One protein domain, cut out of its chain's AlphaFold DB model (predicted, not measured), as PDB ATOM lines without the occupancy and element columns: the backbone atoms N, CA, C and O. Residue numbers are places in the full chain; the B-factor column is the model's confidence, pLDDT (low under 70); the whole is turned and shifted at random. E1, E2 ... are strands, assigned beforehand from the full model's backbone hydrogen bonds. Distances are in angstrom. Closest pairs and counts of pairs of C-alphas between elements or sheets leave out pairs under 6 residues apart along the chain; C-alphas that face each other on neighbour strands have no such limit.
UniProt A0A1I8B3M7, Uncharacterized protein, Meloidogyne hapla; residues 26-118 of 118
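This is residues 26 to 118 of the 118 residues of an uncharacterized protein of Meloidogyne hapla (UniProt A0A1I8B3M7). With little regular structure, this is a triangle of small loop-rich lobes: residues 26 to 60 with hairpin E1 and E2, residues 61 to 90 with hairpin E3 and E4, and residues 91 to 118, with no named element but a short antiparallel pairing of residues 110 to 111 with 116 to 117. The printed part has 93 residues, with no named helix and four strands in two antiparallel sheets, E1 - E2 and E3 - E4; it is all strand, though only 16 residues are in named elements. It is compact, radius of gyration of the C-alphas 12.7 A, spanning 37 by 29 by 21 A.

E1, residues 47 to 50, begins at C-alpha (21.411, 56.303, 199.225) and is 10.0 A long; E2, 57 to 60, is 9.3 A. E3, 81 to 84, is 9.0 A; E4, 87 to 90, is 9.9 A and ends at C-alpha (34.315, 60.360, 206.697).

In hairpin E1 and E2, N 47 and O 60 are 2.8 A apart, within hydrogen-bond range. In hairpin E3 and E4, N 82 and O 89 are too, at 2.8 A. E1 and E3 are apart.

The C-alphas farthest apart, Gly 45 and Ile 113, are 38.8 A apart. The printed part has no cut; link E2 to E3 is long. Mean pLDDT of the printed part is 78.8, under 70 for instance at residues 93 to 97.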
ATOM      1  N   LYS A  26      10.629  65.750 203.645       64.88
ATOM      2  CA  LYS A  26      11.267  66.194 202.396       64.88
ATOM      3  C   LYS A  26      12.452  65.274 202.087       64.88
ATOM      4  O   LYS A  26      13.606  65.659 202.271       64.88
ATOM      5  N   CYS A  27      12.173  64.033 201.717       74.50
ATOM      6  CA  CYS A  27      13.176  63.126 201.205       74.50
ATOM      7  C   CYS A  27      13.199  63.209 199.680       74.50
ATOM      8  O   CYS A  27      12.153  63.331 199.045       74.50
ATOM      9  N   LEU A  28      14.400  63.164 199.116       76.31
ATOM     10  CA  LEU A  28      14.617  63.117 197.679       76.31
ATOM     11  C   LEU A  28      14.329  61.705 197.157       76.31
ATOM     12  O   LEU A  28      14.754  60.702 197.751       76.31
ATOM     13  N   GLN A  29      13.589  61.634 196.059       73.31
ATOM     14  CA  GLN A  29      13.289  60.416 195.319       73.31
ATOM     15  C   GLN A  29      14.489  59.952 194.479       73.31
ATOM     16  O   GLN A  29      15.502  60.632 194.337       73.31
ATOM     17  N   ASP A  30      14.381  58.736 193.947       66.44
ATOM     18  CA  ASP A  30      15.399  58.111 193.097       66.44
ATOM     19  C   ASP A  30      15.699  58.998 191.876       66.44
ATOM     20  O   ASP A  30      14.778  59.429 191.187       66.44
ATOM     21  N   SER A  31      16.980  59.224 191.586       65.81
ATOM     22  CA  SER A  31      17.495  60.113 190.528       65.81
ATOM     23  C   SER A  31      17.318  61.620 190.740       65.81
ATOM     24  O   SER A  31      17.658  62.380 189.836       65.81
ATOM     25  N   GLU A  32      16.848  62.074 191.906       71.50
ATOM     26  CA  GLU A  32      16.896  63.501 192.240       71.50
ATOM     27  C   GLU A  32      18.302  63.896 192.717       71.50
ATOM     28  O   GLU A  32      18.934  63.182 193.507       71.50
ATOM     29  N   ASP A  33      18.796  65.025 192.208       75.50
ATOM     30  CA  ASP A  33      20.061  65.641 192.589       75.50
ATOM     31  C   ASP A  33      19.927  66.542 193.825       75.50
ATOM     32  O   ASP A  33      18.840  66.956 194.227       75.50
ATOM     33  N   GLY A  34      21.064  66.822 194.462       73.75
ATOM     34  CA  GLY A  34      21.133  67.699 195.630       73.75
ATOM     35  C   GLY A  34      20.950  66.978 196.962       73.75
ATOM     36  O   GLY A  34      20.628  67.617 197.961       73.75
ATOM     37  N   CYS A  35      21.153  65.658 197.001       78.75
ATOM     38  CA  CYS A  35      21.112  64.929 198.260       78.75
ATOM     39  C   CYS A  35      22.316  65.244 199.149       78.75
ATOM     40  O   CYS A  35      23.445  65.387 198.686       78.75
ATOM     41  N   ASP A  36      22.068  65.320 200.456       74.44
ATOM     42  CA  ASP A  36      23.080  65.553 201.475       74.44
ATOM     43  C   ASP A  36      22.728  64.809 202.786       74.44
ATOM     44  O   ASP A  36      21.621  64.313 203.009       74.44
ATOM     45  N   ASN A  37      23.688  64.712 203.709       57.44
ATOM     46  CA  ASN A  37      23.503  64.034 204.999       57.44
ATOM     47  C   ASN A  37      22.864  64.958 206.065       57.44
ATOM     48  O   ASN A  37      23.225  64.896 207.244       57.44
ATOM     49  N   GLY A  38      22.027  65.919 205.664       57.88
ATOM     50  CA  GLY A  38      21.498  66.969 206.539       57.88
ATOM     51  C   GLY A  38      20.103  67.451 206.146       57.88
ATOM     52  O   GLY A  38      19.135  67.100 206.821       57.88
ATOM     53  N   ARG A  39      20.038  68.272 205.098       58.72
ATOM     54  CA  ARG A  39      18.881  69.017 204.596       58.72
ATOM     55  C   ARG A  39      18.073  68.250 203.545       58.72
ATOM     56  O   ARG A  39      16.856  68.410 203.516       58.72
ATOM     57  N   TYR A  40      18.720  67.403 202.746       66.81
ATOM     58  CA  TYR A  40      18.119  66.683 201.621       66.81
ATOM     59  C   TYR A  40      18.452  65.191 201.688       66.81
ATOM     60  O   TYR A  40      19.360  64.686 201.031       66.81
ATOM     61  N   ARG A  41      17.720  64.458 202.529       74.56
ATOM     62  CA  ARG A  41      17.956  63.021 202.716       74.56
ATOM     63  C   ARG A  41      17.305  62.223 201.597       74.56
ATOM     64  O   ARG A  41      16.196  62.533 201.190       74.56
ATOM     65  N   CYS A  42      17.942  61.143 201.168       83.12
ATOM     66  CA  CYS A  42      17.305  60.202 200.256       83.12
ATOM     67  C   CYS A  42      16.174  59.431 200.946       83.12
ATOM     68  O   CYS A  42      16.261  59.102 202.135       83.12
ATOM     69  N   CYS A  43      15.105  59.140 200.206       82.25
ATOM     70  CA  CYS A  43      13.986  58.360 200.719       82.25
ATOM     71  C   CYS A  43      14.404  56.925 201.095       82.25
ATOM     72  O   CYS A  43      15.435  56.399 200.664       82.25
ATOM     73  N   LYS A  44      13.588  56.262 201.925       80.19
ATOM     74  CA  LYS A  44      13.891  54.937 202.493       80.19
ATOM     75  C   LYS A  44      14.345  53.935 201.420       80.19
ATOM     76  O   LYS A  44      13.607  53.639 200.487       80.19
ATOM     77  N   GLY A  45      15.538  53.368 201.609       74.56
ATOM     78  CA  GLY A  45      16.116  52.359 200.711       74.56
ATOM     79  C   GLY A  45      16.908  52.923 199.528       74.56
ATOM     80  O   GLY A  45      17.434  52.141 198.742       74.56
ATOM     81  N   THR A  46      17.025  54.247 199.425       82.56
ATOM     82  CA  THR A  46      17.945  54.925 198.505       82.56
ATOM     83  C   THR A  46      19.067  55.594 199.284       82.56
ATOM     84  O   THR A  46      18.925  55.916 200.467       82.56
ATOM     85  N   TYR A  47      20.206  55.762 198.627       82.50
ATOM     86  CA  TYR A  47      21.411  56.303 199.225       82.50
ATOM     87  C   TYR A  47      21.987  57.404 198.347       82.50
ATOM     88  O   TYR A  47      21.900  57.347 197.123       82.50
ATOM     89  N   CYS A  48      22.588  58.392 198.995       83.75
ATOM     90  CA  CYS A  48      23.173  59.531 198.313       83.75
ATOM     91  C   CYS A  48      24.547  59.153 197.747       83.75
ATOM     92  O   CYS A  48      25.450  58.776 198.504       83.75
ATOM     93  N   GLN A  49      24.681  59.221 196.425       84.88
ATOM     94  CA  GLN A  49      25.864  58.806 195.673       84.88
ATOM     95  C   GLN A  49      26.386  59.938 194.795       84.88
ATOM     96  O   GLN A  49      25.580  60.644 194.191       84.88
ATOM     97  N   PRO A  50      27.713  60.106 194.676       80.25
ATOM     98  CA  PRO A  50      28.276  61.037 193.706       80.25
ATOM     99  C   PRO A  50      28.016  60.551 192.275       80.25
ATOM    100  O   PRO A  50      28.122  59.359 191.967       80.25
ATOM    101  N   VAL A  51      27.724  61.493 191.386       81.00
ATOM    102  CA  VAL A  51      27.699  61.268 189.942       81.00
ATOM    103  C   VAL A  51      29.132  61.358 189.418       81.00
ATOM    104  O   VAL A  51      29.871  62.282 189.760       81.00
ATOM    105  N   LYS A  52      29.536  60.384 188.589       79.50
ATOM    106  CA  LYS A  52      30.895  60.314 188.024       79.50
ATOM    107  C   LYS A  52      31.289  61.644 187.382       79.50
ATOM    108  O   LYS A  52      30.492  62.224 186.655       79.50
ATOM    109  N   ASP A  53      32.520  62.075 187.649       74.62
ATOM    110  CA  ASP A  53      33.139  63.255 187.033       74.62
ATOM    111  C   ASP A  53      32.408  64.582 187.320       74.62
ATOM    112  O   ASP A  53      32.568  65.562 186.594       74.62
ATOM    113  N   THR A  54      31.623  64.639 188.401       72.56
ATOM    114  CA  THR A  54      30.934  65.855 188.855       72.56
ATOM    115  C   THR A  54      30.973  65.975 190.380       72.56
ATOM    116  O   THR A  54      31.229  64.998 191.082       72.56
ATOM    117  N   ASN A  55      30.643  67.160 190.895       69.44
ATOM    118  CA  ASN A  55      30.405  67.395 192.327       69.44
ATOM    119  C   ASN A  55      28.917  67.238 192.705       69.44
ATOM    120  O   ASN A  55      28.475  67.749 193.730       69.44
ATOM    121  N   ILE A  56      28.125  66.579 191.855       76.88
ATOM    122  CA  ILE A  56      26.684  66.403 192.047       76.88
ATOM    123  C   ILE A  56      26.441  65.079 192.765       76.88
ATOM    124  O   ILE A  56      27.016  64.050 192.403       76.88
ATOM    125  N   TYR A  57      25.543  65.091 193.748       81.50
ATOM    126  CA  TYR A  57      25.102  63.891 194.448       81.50
ATOM    127  C   TYR A  57      23.630  63.617 194.171       81.50
ATOM    128  O   TYR A  57      22.799  64.520 194.274       81.50
ATOM    129  N   VAL A  58      23.318  62.365 193.838       85.88
ATOM    130  CA  VAL A  58      21.968  61.903 193.505       85.88
ATOM    131  C   VAL A  58      21.534  60.774 194.425       85.88
ATOM    132  O   VAL A  58      22.346  59.954 194.871       85.88
ATOM    133  N   CYS A  59      20.236  60.700 194.695       86.06
ATOM    134  CA  CYS A  59      19.672  59.544 195.374       86.06
ATOM    135  C   CYS A  59      19.585  58.362 194.415       86.06
ATOM    136  O   CYS A  59      19.037  58.467 193.326       86.06
ATOM    137  N   SER A  60      20.128  57.224 194.831       83.75
ATOM    138  CA  SER A  60      20.191  56.019 194.011       83.75
ATOM    139  C   SER A  60      19.853  54.792 194.846       83.75
ATOM    140  O   SER A  60      20.215  54.684 196.021       83.75
ATOM    141  N   LYS A  61      19.157  53.829 194.239       80.81
ATOM    142  CA  LYS A  61      18.914  52.509 194.850       80.81
ATOM    143  C   LYS A  61      20.179  51.667 194.989       80.81
ATOM    144  O   LYS A  61      20.190  50.716 195.776       80.81
ATOM    145  N   ASN A  62      21.238  51.979 194.239       77.31
ATOM    146  CA  ASN A  62      22.499  51.269 194.392       77.31
ATOM    147  C   ASN A  62      23.087  51.582 195.767       77.31
ATOM    148  O   ASN A  62      23.283  52.735 196.143       77.31
ATOM    149  N   LYS A  63      23.374  50.525 196.530       79.19
ATOM    150  CA  LYS A  63      24.031  50.663 197.826       79.19
ATOM    151  C   LYS A  63      25.425  51.239 197.608       79.19
ATOM    152  O   LYS A  63      26.312  50.555 197.100       79.19
ATOM    153  N   CYS A  64      25.605  52.485 198.016       86.12
ATOM    154  CA  CYS A  64      26.927  53.022 198.271       86.12
ATOM    155  C   CYS A  64      27.533  52.367 199.508       86.12
ATOM    156  O   CYS A  64      26.842  51.764 200.334       86.12
ATOM    157  N   LYS A  65      28.849  52.484 199.617       89.69
ATOM    158  CA  LYS A  65      29.622  51.940 200.718       89.69
ATOM    159  C   LYS A  65      29.746  52.972 201.831       89.69
ATOM    160  O   LYS A  65      30.049  54.138 201.584       89.69
ATOM    161  N   THR A  66      29.498  52.540 203.058       85.88
ATOM    162  CA  THR A  66      29.581  53.375 204.257       85.88
ATOM    163  C   THR A  66      30.996  53.392 204.831       85.88
ATOM    164  O   THR A  66      31.862  52.625 204.410       85.88
ATOM    165  N   ASP A  67      31.219  54.241 205.832       87.38
ATOM    166  CA  ASP A  67      32.481  54.349 206.572       87.38
ATOM    167  C   ASP A  67      33.060  52.973 206.969       87.38
ATOM    168  O   ASP A  67      32.340  52.075 207.414       87.38
ATOM    169  N   GLY A  68      34.362  52.792 206.749       87.56
ATOM    170  CA  GLY A  68      35.113  51.558 206.986       87.56
ATOM    171  C   GLY A  68      35.029  50.491 205.885       87.56
ATOM    172  O   GLY A  68      35.857  49.575 205.876       87.56
ATOM    173  N   GLN A  69      34.089  50.588 204.937       91.25
ATOM    174  CA  GLN A  69      33.941  49.596 203.865       91.25
ATOM    175  C   GLN A  69      34.968  49.791 202.743       91.25
ATOM    176  O   GLN A  69      35.332  50.913 202.401       91.25
ATOM    177  N   GLY A  70      35.433  48.690 202.145       93.38
ATOM    178  CA  GLY A  70      36.472  48.723 201.112       93.38
ATOM    179  C   GLY A  70      36.000  49.353 199.798       93.38
ATOM    180  O   GLY A  70      34.987  48.935 199.241       93.38
ATOM    181  N   CYS A  71      36.747  50.305 199.254       91.69
ATOM    182  CA  CYS A  71      36.404  51.066 198.051       91.69
ATOM    183  C   CYS A  71      37.553  51.060 197.036       91.69
ATOM    184  O   CYS A  71      38.719  50.914 197.400       91.69
ATOM    185  N   LYS A  72      37.213  51.211 195.753       90.50
ATOM    186  CA  LYS A  72      38.178  51.405 194.659       90.50
ATOM    187  C   LYS A  72      38.252  52.861 194.207       90.50
ATOM    188  O   LYS A  72      39.288  53.301 193.726       90.50
ATOM    189  N   SER A  73      37.146  53.587 194.340       87.19
ATOM    190  CA  SER A  73      37.009  54.980 193.926       87.19
ATOM    191  C   SER A  73      36.107  55.734 194.900       87.19
ATOM    192  O   SER A  73      35.320  55.112 195.616       87.19
ATOM    193  N   ASN A  74      36.173  57.069 194.898       81.06
ATOM    194  CA  ASN A  74      35.256  57.906 195.681       81.06
ATOM    195  C   ASN A  74      33.785  57.637 195.337       81.06
ATOM    196  O   ASN A  74      32.933  57.748 196.211       81.06
ATOM    197  N   ASN A  75      33.503  57.190 194.108       82.75
ATOM    198  CA  ASN A  75      32.147  56.900 193.651       82.75
ATOM    199  C   ASN A  75      31.542  55.636 194.265       82.75
ATOM    200  O   ASN A  75      30.332  55.427 194.205       82.75
ATOM    201  N   ASP A  76      32.374  54.799 194.884       86.62
ATOM    202  CA  ASP A  76      31.895  53.654 195.643       86.62
ATOM    203  C   ASP A  76      31.275  54.090 196.978       86.62
ATOM    204  O   ASP A  76      30.455  53.359 197.530       86.62
ATOM    205  N   CYS A  77      31.697  55.234 197.519       88.00
ATOM    206  CA  CYS A  77      31.373  55.680 198.866       88.00
ATOM    207  C   CYS A  77      30.108  56.544 198.893       88.00
ATOM    208  O   CYS A  77      29.782  57.244 197.936       88.00
ATOM    209  N   CYS A  78      29.370  56.476 199.998       85.75
ATOM    210  CA  CYS A  78      28.207  57.330 200.215       85.75
ATOM    211  C   CYS A  78      28.624  58.793 200.402       85.75
ATOM    212  O   CYS A  78      29.716  59.062 200.910       85.75
ATOM    213  N   PHE A  79      27.728  59.735 200.091       81.31
ATOM    214  CA  PHE A  79      27.926  61.142 200.454       81.31
ATOM    215  C   PHE A  79      28.309  61.291 201.936       81.31
ATOM    216  O   PHE A  79      27.770  60.604 202.811       81.31
ATOM    217  N   GLY A  80      29.250  62.191 202.226       78.06
ATOM    218  CA  GLY A  80      29.849  62.324 203.557       78.06
ATOM    219  C   GLY A  80      31.013  61.360 203.819       78.06
ATOM    220  O   GLY A  80      31.592  61.396 204.906       78.06
ATOM    221  N   THR A  81      31.372  60.511 202.851       84.94
ATOM    222  CA  THR A  81      32.576  59.675 202.899       84.94
ATOM    223  C   THR A  81      33.346  59.700 201.576       84.94
ATOM    224  O   THR A  81      32.753  59.802 200.504       84.94
ATOM    225  N   LYS A  82      34.673  59.572 201.644       84.69
ATOM    226  CA  LYS A  82      35.583  59.463 200.497       84.69
ATOM    227  C   LYS A  82      36.410  58.192 200.567       84.69
ATOM    228  O   LYS A  82      36.678  57.673 201.647       84.69
ATOM    229  N   CYS A  83      36.843  57.706 199.411       88.38
ATOM    230  CA  CYS A  83      37.699  56.539 199.331       88.38
ATOM    231  C   CYS A  83      39.149  56.918 199.636       88.38
ATOM    232  O   CYS A  83      39.849  57.476 198.794       88.38
ATOM    233  N   LYS A  84      39.611  56.598 200.846       87.62
ATOM    234  CA  LYS A  84      40.964  56.889 201.323       87.62
ATOM    235  C   LYS A  84      41.608  55.609 201.839       87.62
ATOM    236  O   LYS A  84      41.012  54.852 202.603       87.62
ATOM    237  N   SER A  85      42.818  55.323 201.359       89.25
ATOM    238  CA  SER A  85      43.543  54.082 201.677       89.25
ATOM    239  C   SER A  85      42.718  52.809 201.410       89.25
ATOM    240  O   SER A  85      42.744  51.857 202.189       89.25
ATOM    241  N   GLY A  86      41.938  52.810 200.321       90.50
ATOM    242  CA  GLY A  86      41.095  51.680 199.919       90.50
ATOM    243  C   GLY A  86      39.864  51.446 200.798       90.50
ATOM    244  O   GLY A  86      39.234  50.396 200.675       90.50
ATOM    245  N   LYS A  87      39.500  52.387 201.681       93.00
ATOM    246  CA  LYS A  87      38.278  52.337 202.496       93.00
ATOM    247  C   LYS A  87      37.512  53.653 202.433       93.00
ATOM    248  O   LYS A  87      38.113  54.717 202.322       93.00
ATOM    249  N   CYS A  88      36.190  53.591 202.518       90.19
ATOM    250  CA  CYS A  88      35.384  54.787 202.700       90.19
ATOM    251  C   CYS A  88      35.666  55.353 204.092       90.19
ATOM    252  O   CYS A  88      35.579  54.624 205.076       90.19
ATOM    253  N   GLN A  89      36.037  56.623 204.166       89.38
ATOM    254  CA  GLN A  89      36.314  57.356 205.398       89.38
ATOM    255  C   GLN A  89      35.497  58.639 205.406       89.38
ATOM    256  O   GLN A  89      35.272  59.222 204.347       89.38
ATOM    257  N   LYS A  90      35.049  59.091 206.579       84.88
ATOM    258  CA  LYS A  90      34.315  60.360 206.697       84.88
ATOM    259  C   LYS A  90      35.128  61.533 206.146       84.88
ATOM    260  O   LYS A  90      36.308  61.666 206.456       84.88
ATOM    261  N   CYS A  91      34.463  62.369 205.355       79.88
ATOM    262  CA  CYS A  91      34.973  63.660 204.904       79.88
ATOM    263  C   CYS A  91      34.211  64.794 205.598       79.88
ATOM    264  O   CYS A  91      33.077  64.618 206.058       79.88
ATOM    265  N   SER A  92      34.852  65.952 205.690       77.56
ATOM    266  CA  SER A  92      34.238  67.183 206.170       77.56
ATOM    267  C   SER A  92      33.156  67.636 205.191       77.56
ATOM    268  O   SER A  92      33.366  67.644 203.977       77.56
ATOM    269  N   LYS A  93      31.980  67.979 205.732       66.31
ATOM    270  CA  LYS A  93      30.856  68.504 204.949       66.31
ATOM    271  C   LYS A  93      31.208  69.852 204.331       66.31
ATOM    272  O   LYS A  93      31.853  70.682 204.974       66.31
ATOM    273  N   ASP A  94      30.680  70.057 203.139       62.28
ATOM    274  CA  ASP A  94      30.790  71.289 202.371       62.28
ATOM    275  C   ASP A  94      30.027  72.424 203.082       62.28
ATOM    276  O   ASP A  94      28.986  72.194 203.710       62.28
ATOM    277  N   GLY A  95      30.579  73.636 203.053       55.25
ATOM    278  CA  GLY A  95      30.009  74.825 203.688       55.25
ATOM    279  C   GLY A  95      30.175  74.921 205.210       55.25
ATOM    280  O   GLY A  95      29.362  75.585 205.855       55.25
ATOM    281  N   GLY A  96      31.183  74.273 205.813       58.22
ATOM    282  CA  GLY A  96      31.504  74.531 207.229       58.22
ATOM    283  C   GLY A  96      32.294  73.471 208.000       58.22
ATOM    284  O   GLY A  96      32.519  73.649 209.198       58.22
ATOM    285  N   GLY A  97      32.706  72.360 207.381       66.56
ATOM    286  CA  GLY A  97      33.619  71.412 208.029       66.56
ATOM    287  C   GLY A  97      35.077  71.896 207.986       66.56
ATOM    288  O   GLY A  97      35.483  72.431 206.953       66.56
ATOM    289  N   PRO A  98      35.877  71.704 209.056       76.25
ATOM    290  CA  PRO A  98      37.291  72.063 209.041       76.25
ATOM    291  C   PRO A  98      38.066  71.210 208.029       76.25
ATOM    292  O   PRO A  98      37.807  70.008 207.907       76.25
ATOM    293  N   CYS A  99      39.030  71.812 207.336       82.75
ATOM    294  CA  CYS A  99      39.910  71.128 206.388       82.75
ATOM    295  C   CYS A  99      41.331  71.693 206.429       82.75
ATOM    296  O   CYS A  99      41.526  72.860 206.759       82.75
ATOM    297  N   TYR A 100      42.312  70.858 206.089       80.75
ATOM    298  CA  TYR A 100      43.718  71.249 205.942       80.75
ATOM    299  C   TYR A 100      44.222  71.040 204.513       80.75
ATOM    300  O   TYR A 100      45.200  71.656 204.095       80.75
ATOM    301  N   ASN A 101      43.567  70.158 203.757       74.81
ATOM    302  CA  ASN A 101      43.776  69.988 202.329       74.81
ATOM    303  C   ASN A 101      42.471  69.602 201.616       74.81
ATOM    304  O   ASN A 101      41.499  69.168 202.234       74.81
ATOM    305  N   ASP A 102      42.470  69.701 200.287       75.31
ATOM    306  CA  ASP A 102      41.338  69.327 199.424       75.31
ATOM    307  C   ASP A 102      40.824  67.900 199.676       75.31
ATOM    308  O   ASP A 102      39.638  67.598 199.529       75.31
ATOM    309  N   GLY A 103      41.714  67.003 200.104       69.38
ATOM    310  CA  GLY A 103      41.385  65.618 200.429       69.38
ATOM    311  C   GLY A 103      40.468  65.447 201.644       69.38
ATOM    312  O   GLY A 103      39.866  64.380 201.780       69.38
ATOM    313  N   ASP A 104      40.347  66.464 202.498       75.62
ATOM    314  CA  ASP A 104      39.519  66.424 203.705       75.62
ATOM    315  C   ASP A 104      38.040  66.718 203.411       75.62
ATOM    316  O   ASP A 104      37.159  66.211 204.109       75.62
ATOM    317  N   CYS A 105      37.752  67.485 202.360       79.25
ATOM    318  CA  CYS A 105      36.403  67.939 202.015       79.25
ATOM    319  C   CYS A 105      35.662  66.949 201.135       79.25
ATOM    320  O   CYS A 105      36.284  66.294 200.303       79.25
ATOM    321  N   CYS A 106      34.341  66.836 201.265       77.00
ATOM    322  CA  CYS A 106      33.551  65.930 200.431       77.00
ATOM    323  C   CYS A 106      33.502  66.372 198.957       77.00
ATOM    324  O   CYS A 106      33.667  65.524 198.079       77.00
ATOM    325  N   THR A 107      33.449  67.675 198.679       71.94
ATOM    326  CA  THR A 107      33.605  68.253 197.327       71.94
ATOM    327  C   THR A 107      35.019  68.167 196.772       71.94
ATOM    328  O   THR A 107      35.221  68.239 195.566       71.94
ATOM    329  N   GLY A 108      36.022  67.973 197.631       71.75
ATOM    330  CA  GLY A 108      37.418  68.067 197.205       71.75
ATOM    331  C   GLY A 108      37.946  69.494 197.121       71.75
ATOM    332  O   GLY A 108      38.974  69.691 196.489       71.75
ATOM    333  N   LEU A 109      37.246  70.463 197.714       76.00
ATOM    334  CA  LEU A 109      37.661  71.859 197.745       76.00
ATOM    335  C   LEU A 109      37.795  72.309 199.195       76.00
ATOM    336  O   LEU A 109      36.799  72.425 199.912       76.00
ATOM    337  N   CYS A 110      39.036  72.537 199.616       81.81
ATOM    338  CA  CYS A 110      39.353  73.137 200.900       81.81
ATOM    339  C   CYS A 110      39.817  74.575 200.688       81.81
ATOM    340  O   CYS A 110      40.841  74.824 200.051       81.81
ATOM    341  N   ASP A 111      39.110  75.535 201.272       85.50
ATOM    342  CA  ASP A 111      39.652  76.877 201.411       85.50
ATOM    343  C   ASP A 111      40.646  76.877 202.570       85.50
ATOM    344  O   ASP A 111      40.279  76.942 203.744       85.50
ATOM    345  N   VAL A 112      41.925  76.783 202.223       80.56
ATOM    346  CA  VAL A 112      43.046  76.770 203.170       80.56
ATOM    347  C   VAL A 112      43.250  78.108 203.891       80.56
ATOM    348  O   VAL A 112      43.988  78.160 204.872       80.56
ATOM    349  N   ILE A 113      42.614  79.195 203.437       81.94
ATOM    350  CA  ILE A 113      42.663  80.498 204.115       81.94
ATOM    351  C   ILE A 113      41.706  80.477 205.309       81.94
ATOM    352  O   ILE A 113      42.065  80.922 206.400       81.94
ATOM    353  N   PHE A 114      40.506  79.919 205.121       83.00
ATOM    354  CA  PHE A 114      39.492  79.802 206.175       83.00
ATOM    355  C   PHE A 114      39.467  78.431 206.869       83.00
ATOM    356  O   PHE A 114      38.723  78.255 207.837       83.00
ATOM    357  N   ASN A 115      40.298  77.485 206.415       84.44
ATOM    358  CA  ASN A 115      40.316  76.073 206.804       84.44
ATOM    359  C   ASN A 115      38.920  75.442 206.760       84.44
ATOM    360  O   ASN A 115      38.514  74.767 207.706       84.44
ATOM    361  N   GLN A 116      38.161  75.703 205.692       82.38
ATOM    362  CA  GLN A 116      36.781  75.235 205.547       82.38
ATOM    363  C   GLN A 116      36.510  74.622 204.179       82.38
ATOM    364  O   GLN A 116      37.027  75.076 203.163       82.38
ATOM    365  N   CYS A 117      35.672  73.589 204.163       79.06
ATOM    366  CA  CYS A 117      35.190  72.973 202.932       79.06
ATOM    367  C   CYS A 117      34.129  73.827 202.246       79.06
ATOM    368  O   CYS A 117      33.252  74.359 202.931       79.06
ATOM    369  N   TYR A 118      34.186  73.897 200.915       67.19
ATOM    370  CA  TYR A 118      33.268  74.660 200.058       67.19
ATOM    371  C   TYR A 118      32.432  73.751 199.170       67.19
ATOM    372  O   TYR A 118      32.990  72.758 198.648       67.19
TER     373      TYR A 118